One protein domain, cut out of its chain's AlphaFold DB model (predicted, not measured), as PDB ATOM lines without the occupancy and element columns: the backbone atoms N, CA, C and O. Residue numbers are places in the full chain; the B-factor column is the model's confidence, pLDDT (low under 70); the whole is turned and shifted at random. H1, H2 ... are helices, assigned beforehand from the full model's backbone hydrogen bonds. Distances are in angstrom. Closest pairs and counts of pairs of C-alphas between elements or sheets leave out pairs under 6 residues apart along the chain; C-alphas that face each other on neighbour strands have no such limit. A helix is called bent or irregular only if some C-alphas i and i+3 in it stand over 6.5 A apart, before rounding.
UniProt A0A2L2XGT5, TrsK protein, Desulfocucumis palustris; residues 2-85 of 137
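This is residues 2 to 85 of the 137 residues of the protein "TrsK protein" of Desulfocucumis palustris (UniProt A0A2L2XGT5). Two long helices, H1 and H4, make a lopsided V: H4 begins beside the second half of H1, and their free arms, residues 2 to 13 and residues 71 to 85, stick out from the same small body. In that body H1 runs on past H4, H2 folds back along the last part of H1 as a hairpin, and the short H3 packs on H1 and leads into H4. The printed part has 84 residues with four named helices in the order H1, H2, H3, H4 and no named strand, and its class is all helix. It is loose, with a radius of gyration of the C-alphas of 15.4 A, and elongated, spanning 49 by 25 by 23 A.

Start with H1, residues 2 to 32, the hub, which touches three other helices. Look at its residues 21 to 31, which alone touch H2, residues 34 to 47; the closest C-alphas, of Trp 29 and Gly 37, are 4.5 A apart. This helical hairpin has a steep tilt of 42 degrees, opposite ways. Residues 16 to 24 of H1 alone touch H3, residues 49 to 58, closest at the C-alphas of Phe 17 and Gly 52, 4.3 A apart; the two run the same way at a steep tilt of 69 degrees, only just short of about perpendicular. Residues 19 to 24 of H1 touch residues 62 to 66 of H4, residues 60 to 85, with the C-alphas of Leu 23 and Val 62 closest at 6.1 A, at a steep tilt of 41 degrees, opposite ways. H3 and H4 touch only at the corner by their link, where the C-alphas of Leu 56 and Arg 63 are closest at 4.9 A. H2 and H3 meet only through their link, and H2 and H4 are apart. In H2 every O i to N i+4 pair is within hydrogen-bond range; the counts are 22 of 27 in H1, 4 of 6 in H3 and 21 of 22 in H4.

Find C-alpha 2 at (358.831, 240.466, 193.030); from there H1 runs 45.4 A to C-alpha 32 at (348.857, 199.295, 176.785), with a kink of 30 degrees near residue 26. H1 is irregular, but only just: C-alphas 23 and 26 are 6.9 A apart. H2 measures 19.7 A. H3 measures 15.6 A and is irregular, with C-alphas 50 and 53 7.4 A apart. H4 runs 37.6 A to C-alpha 85 at (381.924, 231.449, 192.449).

The two C-alphas farthest apart are those of Tyr 32 and Arg 85, at 48.7 A. Without the stretches that stand free, residues 2 to 13 and 71 to 85, the body has 57 residues and spans 29 by 20 by 17 A. The printed part has no cut, and the three links are tight, with one residue each. The mean pLDDT of the printed part is 86.0; look at residues 83 to 85 for the three values under 70.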
ATOM      1  N   LYS A   2     360.083 241.243 193.165       78.56
ATOM      2  CA  LYS A   2     358.831 240.466 193.030       78.56
ATOM      3  C   LYS A   2     358.733 239.597 191.760       78.56
ATOM      4  O   LYS A   2     358.318 238.454 191.849       78.56
ATOM      5  N   PHE A   3     359.194 240.085 190.603       88.31
ATOM      6  CA  PHE A   3     359.154 239.321 189.340       88.31
ATOM      7  C   PHE A   3     359.928 237.995 189.397       88.31
ATOM      8  O   PHE A   3     359.438 236.972 188.936       88.31
ATOM      9  N   ARG A   4     361.118 237.997 190.016       83.81
ATOM     10  CA  ARG A   4     361.925 236.777 190.176       83.81
ATOM     11  C   ARG A   4     361.218 235.758 191.066       83.81
ATOM     12  O   ARG A   4     361.268 234.574 190.770       83.81
ATOM     13  N   LEU A   5     360.539 236.231 192.114       85.19
ATOM     14  CA  LEU A   5     359.739 235.379 192.991       85.19
ATOM     15  C   LEU A   5     358.573 234.746 192.225       85.19
ATOM     16  O   LEU A   5     358.407 233.538 192.307       85.19
ATOM     17  N   TYR A   6     357.823 235.528 191.439       90.25
ATOM     18  CA  TYR A   6     356.739 234.990 190.610       90.25
ATOM     19  C   TYR A   6     357.240 233.958 189.604       90.25
ATOM     20  O   TYR A   6     356.640 232.902 189.483       90.25
ATOM     21  N   LEU A   7     358.365 234.218 188.936       88.25
ATOM     22  CA  LEU A   7     358.941 233.282 187.973       88.25
ATOM     23  C   LEU A   7     359.317 231.951 188.643       88.25
ATOM     24  O   LEU A   7     358.935 230.891 188.155       88.25
ATOM     25  N   VAL A   8     360.009 232.003 189.786       86.19
ATOM     26  CA  VAL A   8     360.364 230.801 190.556       86.19
ATOM     27  C   VAL A   8     359.112 230.064 191.026       86.19
ATOM     28  O   VAL A   8     359.038 228.850 190.888       86.19
ATOM     29  N   LEU A   9     358.114 230.783 191.535       88.88
ATOM     30  CA  LEU A   9     356.876 230.176 192.014       88.88
ATOM     31  C   LEU A   9     356.112 229.487 190.874       88.88
ATOM     32  O   LEU A   9     355.669 228.356 191.032       88.88
ATOM     33  N   THR A  10     356.022 230.126 189.706       89.12
ATOM     34  CA  THR A  10     355.409 229.539 188.510       89.12
ATOM     35  C   THR A  10     356.161 228.297 188.044       89.12
ATOM     36  O   THR A  10     355.523 227.319 187.676       89.12
ATOM     37  N   LEU A  11     357.498 228.299 188.087       87.94
ATOM     38  CA  LEU A  11     358.300 227.115 187.761       87.94
ATOM     39  C   LEU A  11     358.038 225.959 188.726       87.94
ATOM     40  O   LEU A  11     357.850 224.835 188.277       87.94
ATOM     41  N   VAL A  12     357.987 226.235 190.031       86.94
ATOM     42  CA  VAL A  12     357.689 225.219 191.050       86.94
ATOM     43  C   VAL A  12     356.283 224.651 190.858       86.94
ATOM     44  O   VAL A  12     356.093 223.442 190.939       86.94
ATOM     45  N   LEU A  13     355.300 225.503 190.558       88.44
ATOM     46  CA  LEU A  13     353.939 225.053 190.266       88.44
ATOM     47  C   LEU A  13     353.897 224.208 188.990       88.44
ATOM     48  O   LEU A  13     353.349 223.111 189.012       88.44
ATOM     49  N   LEU A  14     354.505 224.676 187.897       87.81
ATOM     50  CA  LEU A  14     354.603 223.910 186.652       87.81
ATOM     51  C   LEU A  14     355.216 222.534 186.909       87.81
ATOM     52  O   LEU A  14     354.660 221.542 186.458       87.81
ATOM     53  N   ASP A  15     356.307 222.460 187.667       87.06
ATOM     54  CA  ASP A  15     356.950 221.195 188.004       87.06
ATOM     55  C   ASP A  15     356.019 220.256 188.793       87.06
ATOM     56  O   ASP A  15     355.861 219.092 188.425       87.06
ATOM     57  N   LEU A  16     355.311 220.773 189.800       87.25
ATOM     58  CA  LEU A  16     354.365 219.997 190.609       87.25
ATOM     59  C   LEU A  16     353.205 219.413 189.779       87.25
ATOM     60  O   LEU A  16     352.718 218.322 190.076       87.25
ATOM     61  N   PHE A  17     352.748 220.130 188.750       87.81
ATOM     62  CA  PHE A  17     351.615 219.702 187.926       87.81
ATOM     63  C   PHE A  17     352.027 218.890 186.690       87.81
ATOM     64  O   PHE A  17     351.315 217.961 186.317       87.81
ATOM     65  N   LEU A  18     353.164 219.194 186.059       86.31
ATOM     66  CA  LEU A  18     353.598 218.564 184.804       86.31
ATOM     67  C   LEU A  18     354.522 217.367 185.004       86.31
ATOM     68  O   LEU A  18     354.450 216.415 184.226       86.31
ATOM     69  N   LEU A  19     355.401 217.398 186.005       87.25
ATOM     70  CA  LEU A  19     356.402 216.346 186.172       87.25
ATOM     71  C   LEU A  19     355.777 214.996 186.572       87.25
ATOM     72  O   LEU A  19     356.165 213.982 185.988       87.25
ATOM     73  N   PRO A  20     354.791 214.929 187.491       88.44
ATOM     74  CA  PRO A  20     354.218 213.646 187.897       88.44
ATOM     75  C   PRO A  20     353.494 212.894 186.769       88.44
ATOM     76  O   PRO A  20     353.780 211.708 186.594       88.44
ATOM     77  N   PRO A  21     352.642 213.529 185.934       88.00
ATOM     78  CA  PRO A  21     352.039 212.850 184.788       88.00
ATOM     79  C   PRO A  21     353.066 212.355 183.762       88.00
ATOM     80  O   PRO A  21     352.877 211.299 183.158       88.00
ATOM     81  N   VAL A  22     354.168 213.087 183.566       88.25
ATOM     82  CA  VAL A  22     355.265 212.657 182.681       88.25
ATOM     83  C   VAL A  22     355.980 211.434 183.258       88.25
ATOM     84  O   VAL A  22     356.257 210.484 182.532       88.25
ATOM     85  N   LEU A  23     356.225 211.411 184.569       87.44
ATOM     86  CA  LEU A  23     356.823 210.263 185.257       87.44
ATOM     87  C   LEU A  23     355.893 209.046 185.317       87.44
ATOM     88  O   LEU A  23     356.379 207.921 185.410       87.44
ATOM     89  N   HIS A  24     354.578 209.249 185.231       87.12
ATOM     90  CA  HIS A  24     353.584 208.177 185.168       87.12
ATOM     91  C   HIS A  24     353.446 207.570 183.754       87.12
ATOM     92  O   HIS A  24     352.999 206.434 183.595       87.12
ATOM     93  N   MET A  25     353.898 208.271 182.708       89.00
ATOM     94  CA  MET A  25     353.835 207.825 181.308       89.00
ATOM     95  C   MET A  25     354.381 206.401 181.052       89.00
ATOM     96  O   MET A  25     353.713 205.630 180.355       89.00
ATOM     97  N   PRO A  26     355.534 205.977 181.618       88.69
ATOM     98  CA  PRO A  26     356.057 204.630 181.403       88.69
ATOM     99  C   PRO A  26     355.123 203.527 181.917       88.69
ATOM    100  O   PRO A  26     355.156 202.415 181.388       88.69
ATOM    101  N   ASN A  27     354.276 203.813 182.914       87.25
ATOM    102  CA  ASN A  27     353.282 202.857 183.402       87.25
ATOM    103  C   ASN A  27     352.217 202.587 182.326       87.25
ATOM    104  O   ASN A  27     351.903 201.428 182.059       87.25
ATOM    105  N   HIS A  28     351.744 203.626 181.628       86.12
ATOM    106  CA  HIS A  28     350.800 203.472 180.513       86.12
ATOM    107  C   HIS A  28     351.409 202.711 179.338       86.12
ATOM    108  O   HIS A  28     350.747 201.873 178.728       86.12
ATOM    109  N   TRP A  29     352.682 202.960 179.031       91.44
ATOM    110  CA  TRP A  29     353.380 202.224 177.977       91.44
ATOM    111  C   TRP A  29     353.540 200.743 178.304       91.44
ATOM    112  O   TRP A  29     353.438 199.913 177.403       91.44
ATOM    113  N   LYS A  30     353.766 200.400 179.576       88.31
ATOM    114  CA  LYS A  30     353.822 199.003 180.022       88.31
ATOM    115  C   LYS A  30     352.456 198.321 179.973       88.31
ATOM    116  O   LYS A  30     352.399 197.151 179.619       88.31
ATOM    117  N   ALA A  31     351.383 199.033 180.313       88.75
ATOM    118  CA  ALA A  31     350.036 198.468 180.363       88.75
ATOM    119  C   ALA A  31     349.405 198.276 178.971       88.75
ATOM    120  O   ALA A  31     348.787 197.247 178.716       88.75
ATOM    121  N   TYR A  32     349.577 199.244 178.066       86.69
ATOM    122  CA  TYR A  32     348.857 199.295 176.785       86.69
ATOM    123  C   TYR A  32     349.778 199.215 175.553       86.69
ATOM    124  O   TYR A  32     349.309 199.225 174.416       86.69
ATOM    125  N   GLY A  33     351.098 199.146 175.746       89.56
ATOM    126  CA  GLY A  33     352.088 199.254 174.673       89.56
ATOM    127  C   GLY A  33     352.380 200.707 174.277       89.56
ATOM    128  O   GLY A  33     351.691 201.641 174.680       89.56
ATOM    129  N   PHE A  34     353.421 200.926 173.467       87.44
ATOM    130  CA  PHE A  34     353.943 202.276 173.206       87.44
ATOM    131  C   PHE A  34     352.932 203.204 172.505       87.44
ATOM    132  O   PHE A  34     352.689 204.319 172.960       87.44
ATOM    133  N   LYS A  35     352.306 202.742 171.410       87.69
ATOM    134  CA  LYS A  35     351.373 203.565 170.616       87.69
ATOM    135  C   LYS A  35     350.061 203.842 171.354       87.69
ATOM    136  O   LYS A  35     349.671 204.999 171.467       87.69
ATOM    137  N   ALA A  36     349.395 202.803 171.859       88.62
ATOM    138  CA  ALA A  36     348.121 202.967 172.560       88.62
ATOM    139  C   ALA A  36     348.312 203.649 173.923       88.62
ATOM    140  O   ALA A  36     347.563 204.564 174.255       88.62
ATOM    141  N   GLY A  37     349.380 203.309 174.652       88.44
ATOM    142  CA  GLY A  37     349.719 203.947 175.921       88.44
ATOM    143  C   GLY A  37     350.022 205.440 175.787       88.44
ATOM    144  O   GLY A  37     349.602 206.212 176.639       88.44
ATOM    145  N   ALA A  38     350.682 205.883 174.709       88.94
ATOM    146  CA  ALA A  38     350.907 207.312 174.467       88.94
ATOM    147  C   ALA A  38     349.606 208.082 174.180       88.94
ATOM    148  O   ALA A  38     349.444 209.212 174.643       88.94
ATOM    149  N   VAL A  39     348.672 207.481 173.434       90.88
ATOM    150  CA  VAL A  39     347.363 208.092 173.150       90.88
ATOM    151  C   VAL A  39     346.535 208.197 174.427       90.88
ATOM    152  O   VAL A  39     345.992 209.263 174.710       90.88
ATOM    153  N   GLN A  40     346.486 207.125 175.215       88.25
ATOM    154  CA  GLN A  40     345.711 207.079 176.449       88.25
ATOM    155  C   GLN A  40     346.284 208.011 177.521       88.25
ATOM    156  O   GLN A  40     345.546 208.809 178.090       88.25
ATOM    157  N   TRP A  41     347.610 208.023 177.696       91.12
ATOM    158  CA  TRP A  41     348.293 208.997 178.550       91.12
ATOM    159  C   TRP A  41     347.947 210.437 178.157       91.12
ATOM    160  O   TRP A  41     347.634 211.257 179.014       91.12
ATOM    161  N   LYS A  42     347.954 210.755 176.854       89.69
ATOM    162  CA  LYS A  42     347.619 212.101 176.373       89.69
ATOM    163  C   LYS A  42     346.164 212.465 176.677       89.69
ATOM    164  O   LYS A  42     345.894 213.610 177.028       89.69
ATOM    165  N   GLN A  43     345.235 211.522 176.520       89.94
ATOM    166  CA  GLN A  43     343.821 211.738 176.834       89.94
ATOM    167  C   GLN A  43     343.605 211.979 178.329       89.94
ATOM    168  O   GLN A  43     342.899 212.917 178.688       89.94
ATOM    169  N   GLU A  44     344.249 211.197 179.194       86.25
ATOM    170  CA  GLU A  44     344.174 211.377 180.647       86.25
ATOM    171  C   GLU A  44     344.823 212.694 181.088       86.25
ATOM    172  O   GLU A  44     344.214 213.469 181.824       86.25
ATOM    173  N   PHE A  45     345.999 213.018 180.546       87.44
ATOM    174  CA  PHE A  45     346.697 214.270 180.832       87.44
ATOM    175  C   PHE A  45     345.882 215.509 180.431       87.44
ATOM    176  O   PHE A  45     345.788 216.467 181.196       87.44
ATOM    177  N   LEU A  46     345.265 215.496 179.243       85.88
ATOM    178  CA  LEU A  46     344.415 216.598 178.779       85.88
ATOM    179  C   LEU A  46     343.071 216.650 179.510       85.88
ATOM    180  O   LEU A  46     342.529 217.736 179.708       85.88
ATOM    181  N   GLY A  47     342.534 215.495 179.904       85.88
ATOM    182  CA  GLY A  47     341.287 215.414 180.653       85.88
ATOM    183  C   GLY A  47     341.427 215.960 182.070       85.88
ATOM    184  O   GLY A  47     340.470 216.523 182.602       85.88
ATOM    185  N   ARG A  48     342.604 215.800 182.691       84.12
ATOM    186  CA  ARG A  48     342.826 216.132 184.104       84.12
ATOM    187  C   ARG A  48     344.221 216.727 184.366       84.12
ATOM    188  O   ARG A  48     345.035 216.133 185.071       84.12
ATOM    189  N   PRO A  49     344.497 217.956 183.893       78.19
ATOM    190  CA  PRO A  49     345.814 218.590 184.045       78.19
ATOM    191  C   PRO A  49     346.194 218.889 185.507       78.19
ATOM    192  O   PRO A  49     347.364 219.094 185.823       78.19
ATOM    193  N   TRP A  50     345.215 218.904 186.415       82.75
ATOM    194  CA  TRP A  50     345.402 219.207 187.837       82.75
ATOM    195  C   TRP A  50     345.737 217.976 188.689       82.75
ATOM    196  O   TRP A  50     345.962 218.118 189.889       82.75
ATOM    197  N   GLU A  51     345.768 216.772 188.110       84.94
ATOM    198  CA  GLU A  51     345.997 215.528 188.858       84.94
ATOM    199  C   GLU A  51     347.455 215.289 189.263       84.94
ATOM    200  O   GLU A  51     347.714 214.363 190.026       84.94
ATOM    201  N   GLY A  52     348.408 216.124 188.837       82.44
ATOM    202  CA  GLY A  52     349.831 215.959 189.170       82.44
ATOM    203  C   GLY A  52     350.100 215.677 190.661       82.44
ATOM    204  O   GLY A  52     350.685 214.638 190.980       82.44
ATOM    205  N   PRO A  53     349.610 216.514 191.596       85.62
ATOM    206  CA  PRO A  53     349.748 216.263 193.030       85.62
ATOM    207  C   PRO A  53     349.027 214.998 193.509       85.62
ATOM    208  O   PRO A  53     349.527 214.306 194.391       85.62
ATOM    209  N   MET A  54     347.873 214.664 192.923       86.88
ATOM    210  CA  MET A  54     347.121 213.461 193.292       86.88
ATOM    211  C   MET A  54     347.876 212.189 192.899       86.88
ATOM    212  O   MET A  54     347.928 211.246 193.683       86.88
ATOM    213  N   ILE A  55     348.536 212.187 191.738       85.81
ATOM    214  CA  ILE A  55     349.380 211.077 191.279       85.81
ATOM    215  C   ILE A  55     350.562 210.869 192.237       85.81
ATOM    216  O   ILE A  55     350.882 209.732 192.573       85.81
ATOM    217  N   LEU A  56     351.178 211.952 192.730       87.25
ATOM    218  CA  LEU A  56     352.262 211.870 193.721       87.25
ATOM    219  C   LEU A  56     351.813 211.260 195.054       87.25
ATOM    220  O   LEU A  56     352.610 210.619 195.739       87.25
ATOM    221  N   VAL A  57     350.558 211.485 195.449       87.06
ATOM    222  CA  VAL A  57     349.995 210.901 196.672       87.06
ATOM    223  C   VAL A  57     349.590 209.443 196.446       87.06
ATOM    224  O   VAL A  57     349.799 208.617 197.331       87.06
ATOM    225  N   ALA A  58     349.039 209.126 195.274       88.31
ATOM    226  CA  ALA A  58     348.507 207.807 194.953       88.31
ATOM    227  C   ALA A  58     349.590 206.764 194.629       88.31
ATOM    228  O   ALA A  58     349.446 205.608 195.024       88.31
ATOM    229  N   ASP A  59     350.663 207.145 193.927       88.12
ATOM    230  CA  ASP A  59     351.699 206.210 193.475       88.12
ATOM    231  C   ASP A  59     353.066 206.510 194.112       88.12
ATOM    232  O   ASP A  59     353.774 207.465 193.774       88.12
ATOM    233  N   GLU A  60     353.478 205.628 195.024       90.06
ATOM    234  CA  GLU A  60     354.760 205.715 195.720       90.06
ATOM    235  C   GLU A  60     355.970 205.611 194.777       90.06
ATOM    236  O   GLU A  60     357.013 206.226 195.034       90.06
ATOM    237  N   LYS A  61     355.851 204.885 193.659       88.44
ATOM    238  CA  LYS A  61     356.946 204.761 192.686       88.44
ATOM    239  C   LYS A  61     357.171 206.081 191.966       88.44
ATOM    240  O   LYS A  61     358.316 206.519 191.844       88.44
ATOM    241  N   VAL A  62     356.086 206.732 191.545       89.25
ATOM    242  CA  VAL A  62     356.146 208.057 190.913       89.25
ATOM    243  C   VAL A  62     356.673 209.089 191.899       89.25
ATOM    244  O   VAL A  62     357.563 209.859 191.545       89.25
ATOM    245  N   ARG A  63     356.216 209.057 193.157       90.75
ATOM    246  CA  ARG A  63     356.725 209.930 194.224       90.75
ATOM    247  C   ARG A  63     358.227 209.776 194.430       90.75
ATOM    248  O   ARG A  63     358.949 210.766 194.493       90.75
ATOM    249  N   THR A  64     358.710 208.538 194.502       90.62
ATOM    250  CA  THR A  64     360.139 208.254 194.679       90.62
ATOM    251  C   THR A  64     360.945 208.770 193.486       90.62
ATOM    252  O   THR A  64     361.950 209.453 193.675       90.62
ATOM    253  N   ALA A  65     360.484 208.511 192.259       89.75
ATOM    254  CA  ALA A  65     361.115 209.021 191.043       89.75
ATOM    255  C   ALA A  65     361.128 210.560 190.996       89.75
ATOM    256  O   ALA A  65     362.140 211.157 190.629       89.75
ATOM    257  N   TRP A  66     360.040 211.204 191.425       91.94
ATOM    258  CA  TRP A  66     359.940 212.657 191.521       91.94
ATOM    259  C   TRP A  66     360.938 213.229 192.537       91.94
ATOM    260  O   TRP A  66     361.668 214.161 192.210       91.94
ATOM    261  N   CYS A  67     361.073 212.624 193.724       90.38
ATOM    262  CA  CYS A  67     362.073 213.032 194.718       90.38
ATOM    263  C   CYS A  67     363.508 212.941 194.174       90.38
ATOM    264  O   CYS A  67     364.311 213.852 194.383       90.38
ATOM    265  N   TRP A  68     363.832 211.874 193.436       92.69
ATOM    266  CA  TRP A  68     365.129 211.753 192.763       92.69
ATOM    267  C   TRP A  68     365.335 212.842 191.707       92.69
ATOM    268  O   TRP A  68     366.416 213.432 191.645       92.69
ATOM    269  N   ALA A  69     364.307 213.155 190.916       88.44
ATOM    270  CA  ALA A  69     364.362 214.229 189.928       88.44
ATOM    271  C   ALA A  69     364.615 215.600 190.582       88.44
ATOM    272  O   ALA A  69     365.494 216.333 190.124       88.44
ATOM    273  N   GLN A  70     363.934 215.911 191.694       89.94
ATOM    274  CA  GLN A  70     364.172 217.131 192.478       89.94
ATOM    275  C   GLN A  70     365.613 217.213 192.986       89.94
ATOM    276  O   GLN A  70     366.250 218.261 192.893       89.94
ATOM    277  N   LEU A  71     366.153 216.102 193.494       90.38
ATOM    278  CA  LEU A  71     367.510 216.055 194.038       90.38
ATOM    279  C   LEU A  71     368.558 216.309 192.945       90.38
ATOM    280  O   LEU A  71     369.472 217.114 193.136       90.38
ATOM    281  N   ILE A  72     368.395 215.687 191.773       90.12
ATOM    282  CA  ILE A  72     369.269 215.902 190.610       90.12
ATOM    283  C   ILE A  72     369.181 217.354 190.129       90.12
ATOM    284  O   ILE A  72     370.208 217.989 189.884       90.12
ATOM    285  N   MET A  73     367.967 217.898 190.027       86.00
ATOM    286  CA  MET A  73     367.747 219.279 189.602       86.00
ATOM    287  C   MET A  73     368.381 220.268 190.588       86.00
ATOM    288  O   MET A  73     369.108 221.172 190.177       86.00
ATOM    289  N   GLY A  74     368.201 220.046 191.892       86.75
ATOM    290  CA  GLY A  74     368.835 220.831 192.949       86.75
ATOM    291  C   GLY A  74     370.362 220.786 192.873       86.75
ATOM    292  O   GLY A  74     371.014 221.831 192.911       86.75
ATOM    293  N   ALA A  75     370.949 219.602 192.677       88.69
ATOM    294  CA  ALA A  75     372.392 219.450 192.500       88.69
ATOM    295  C   ALA A  75     372.908 220.181 191.246       88.69
ATOM    296  O   ALA A  75     373.951 220.841 191.298       88.69
ATOM    297  N   ALA A  76     372.173 220.121 190.131       86.00
ATOM    298  CA  ALA A  76     372.513 220.834 188.902       86.00
ATOM    299  C   ALA A  76     372.491 222.356 189.104       86.00
ATOM    300  O   ALA A  76     373.435 223.046 188.710       86.00
ATOM    301  N   VAL A  77     371.464 222.874 189.782       84.12
ATOM    302  CA  VAL A  77     371.353 224.292 190.145       84.12
ATOM    303  C   VAL A  77     372.542 224.714 191.011       84.12
ATOM    304  O   VAL A  77     373.244 225.667 190.670       84.12
ATOM    305  N   VAL A  78     372.841 223.971 192.082       84.88
ATOM    306  CA  VAL A  78     373.991 224.253 192.959       84.88
ATOM    307  C   VAL A  78     375.305 224.252 192.174       84.88
ATOM    308  O   VAL A  78     376.119 225.153 192.362       84.88
ATOM    309  N   ASN A  79     375.510 223.304 191.257       83.69
ATOM    310  CA  ASN A  79     376.708 223.244 190.414       83.69
ATOM    311  C   ASN A  79     376.845 224.482 189.505       83.69
ATOM    312  O   ASN A  79     377.926 225.067 189.409       83.69
ATOM    313  N   ILE A  80     375.751 224.932 188.878       79.81
ATOM    314  CA  ILE A  80     375.739 226.155 188.056       79.81
ATOM    315  C   ILE A  80     376.131 227.374 188.905       79.81
ATOM    316  O   ILE A  80     377.012 228.145 188.516       79.81
ATOM    317  N   PHE A  81     375.546 227.518 190.098       75.94
ATOM    318  CA  PHE A  81     375.863 228.627 191.001       75.94
ATOM    319  C   PHE A  81     377.280 228.537 191.596       75.94
ATOM    320  O   PHE A  81     377.931 229.565 191.795       75.94
ATOM    321  N   GLN A  82     377.814 227.333 191.822       71.94
ATOM    322  CA  GLN A  82     379.200 227.140 192.259       71.94
ATOM    323  C   GLN A  82     380.219 227.503 191.172       71.94
ATOM    324  O   GLN A  82     381.267 228.068 191.495       71.94
ATOM    325  N   LYS A  83     379.926 227.250 189.888       59.53
ATOM    326  CA  LYS A  83     380.798 227.671 188.776       59.53
ATOM    327  C   LYS A  83     380.931 229.192 188.687       59.53
ATOM    328  O   LYS A  83     382.029 229.670 188.431       59.53
ATOM    329  N   GLY A  84     379.878 229.949 189.006       55.09
ATOM    330  CA  GLY A  84     379.949 231.416 189.108       55.09
ATOM    331  C   GLY A  84     380.821 231.932 190.265       55.09
ATOM    332  O   GLY A  84     381.327 233.047 190.200       55.09
ATOM    333  N   ARG A  85     381.041 231.121 191.311       53.69
ATOM    334  CA  ARG A  85     381.924 231.449 192.449       53.69
ATOM    335  C   ARG A  85     383.371 230.980 192.272       53.69
ATOM    336  O   ARG A  85     384.244 231.430 193.011       53.69
TER     337      ARG A  85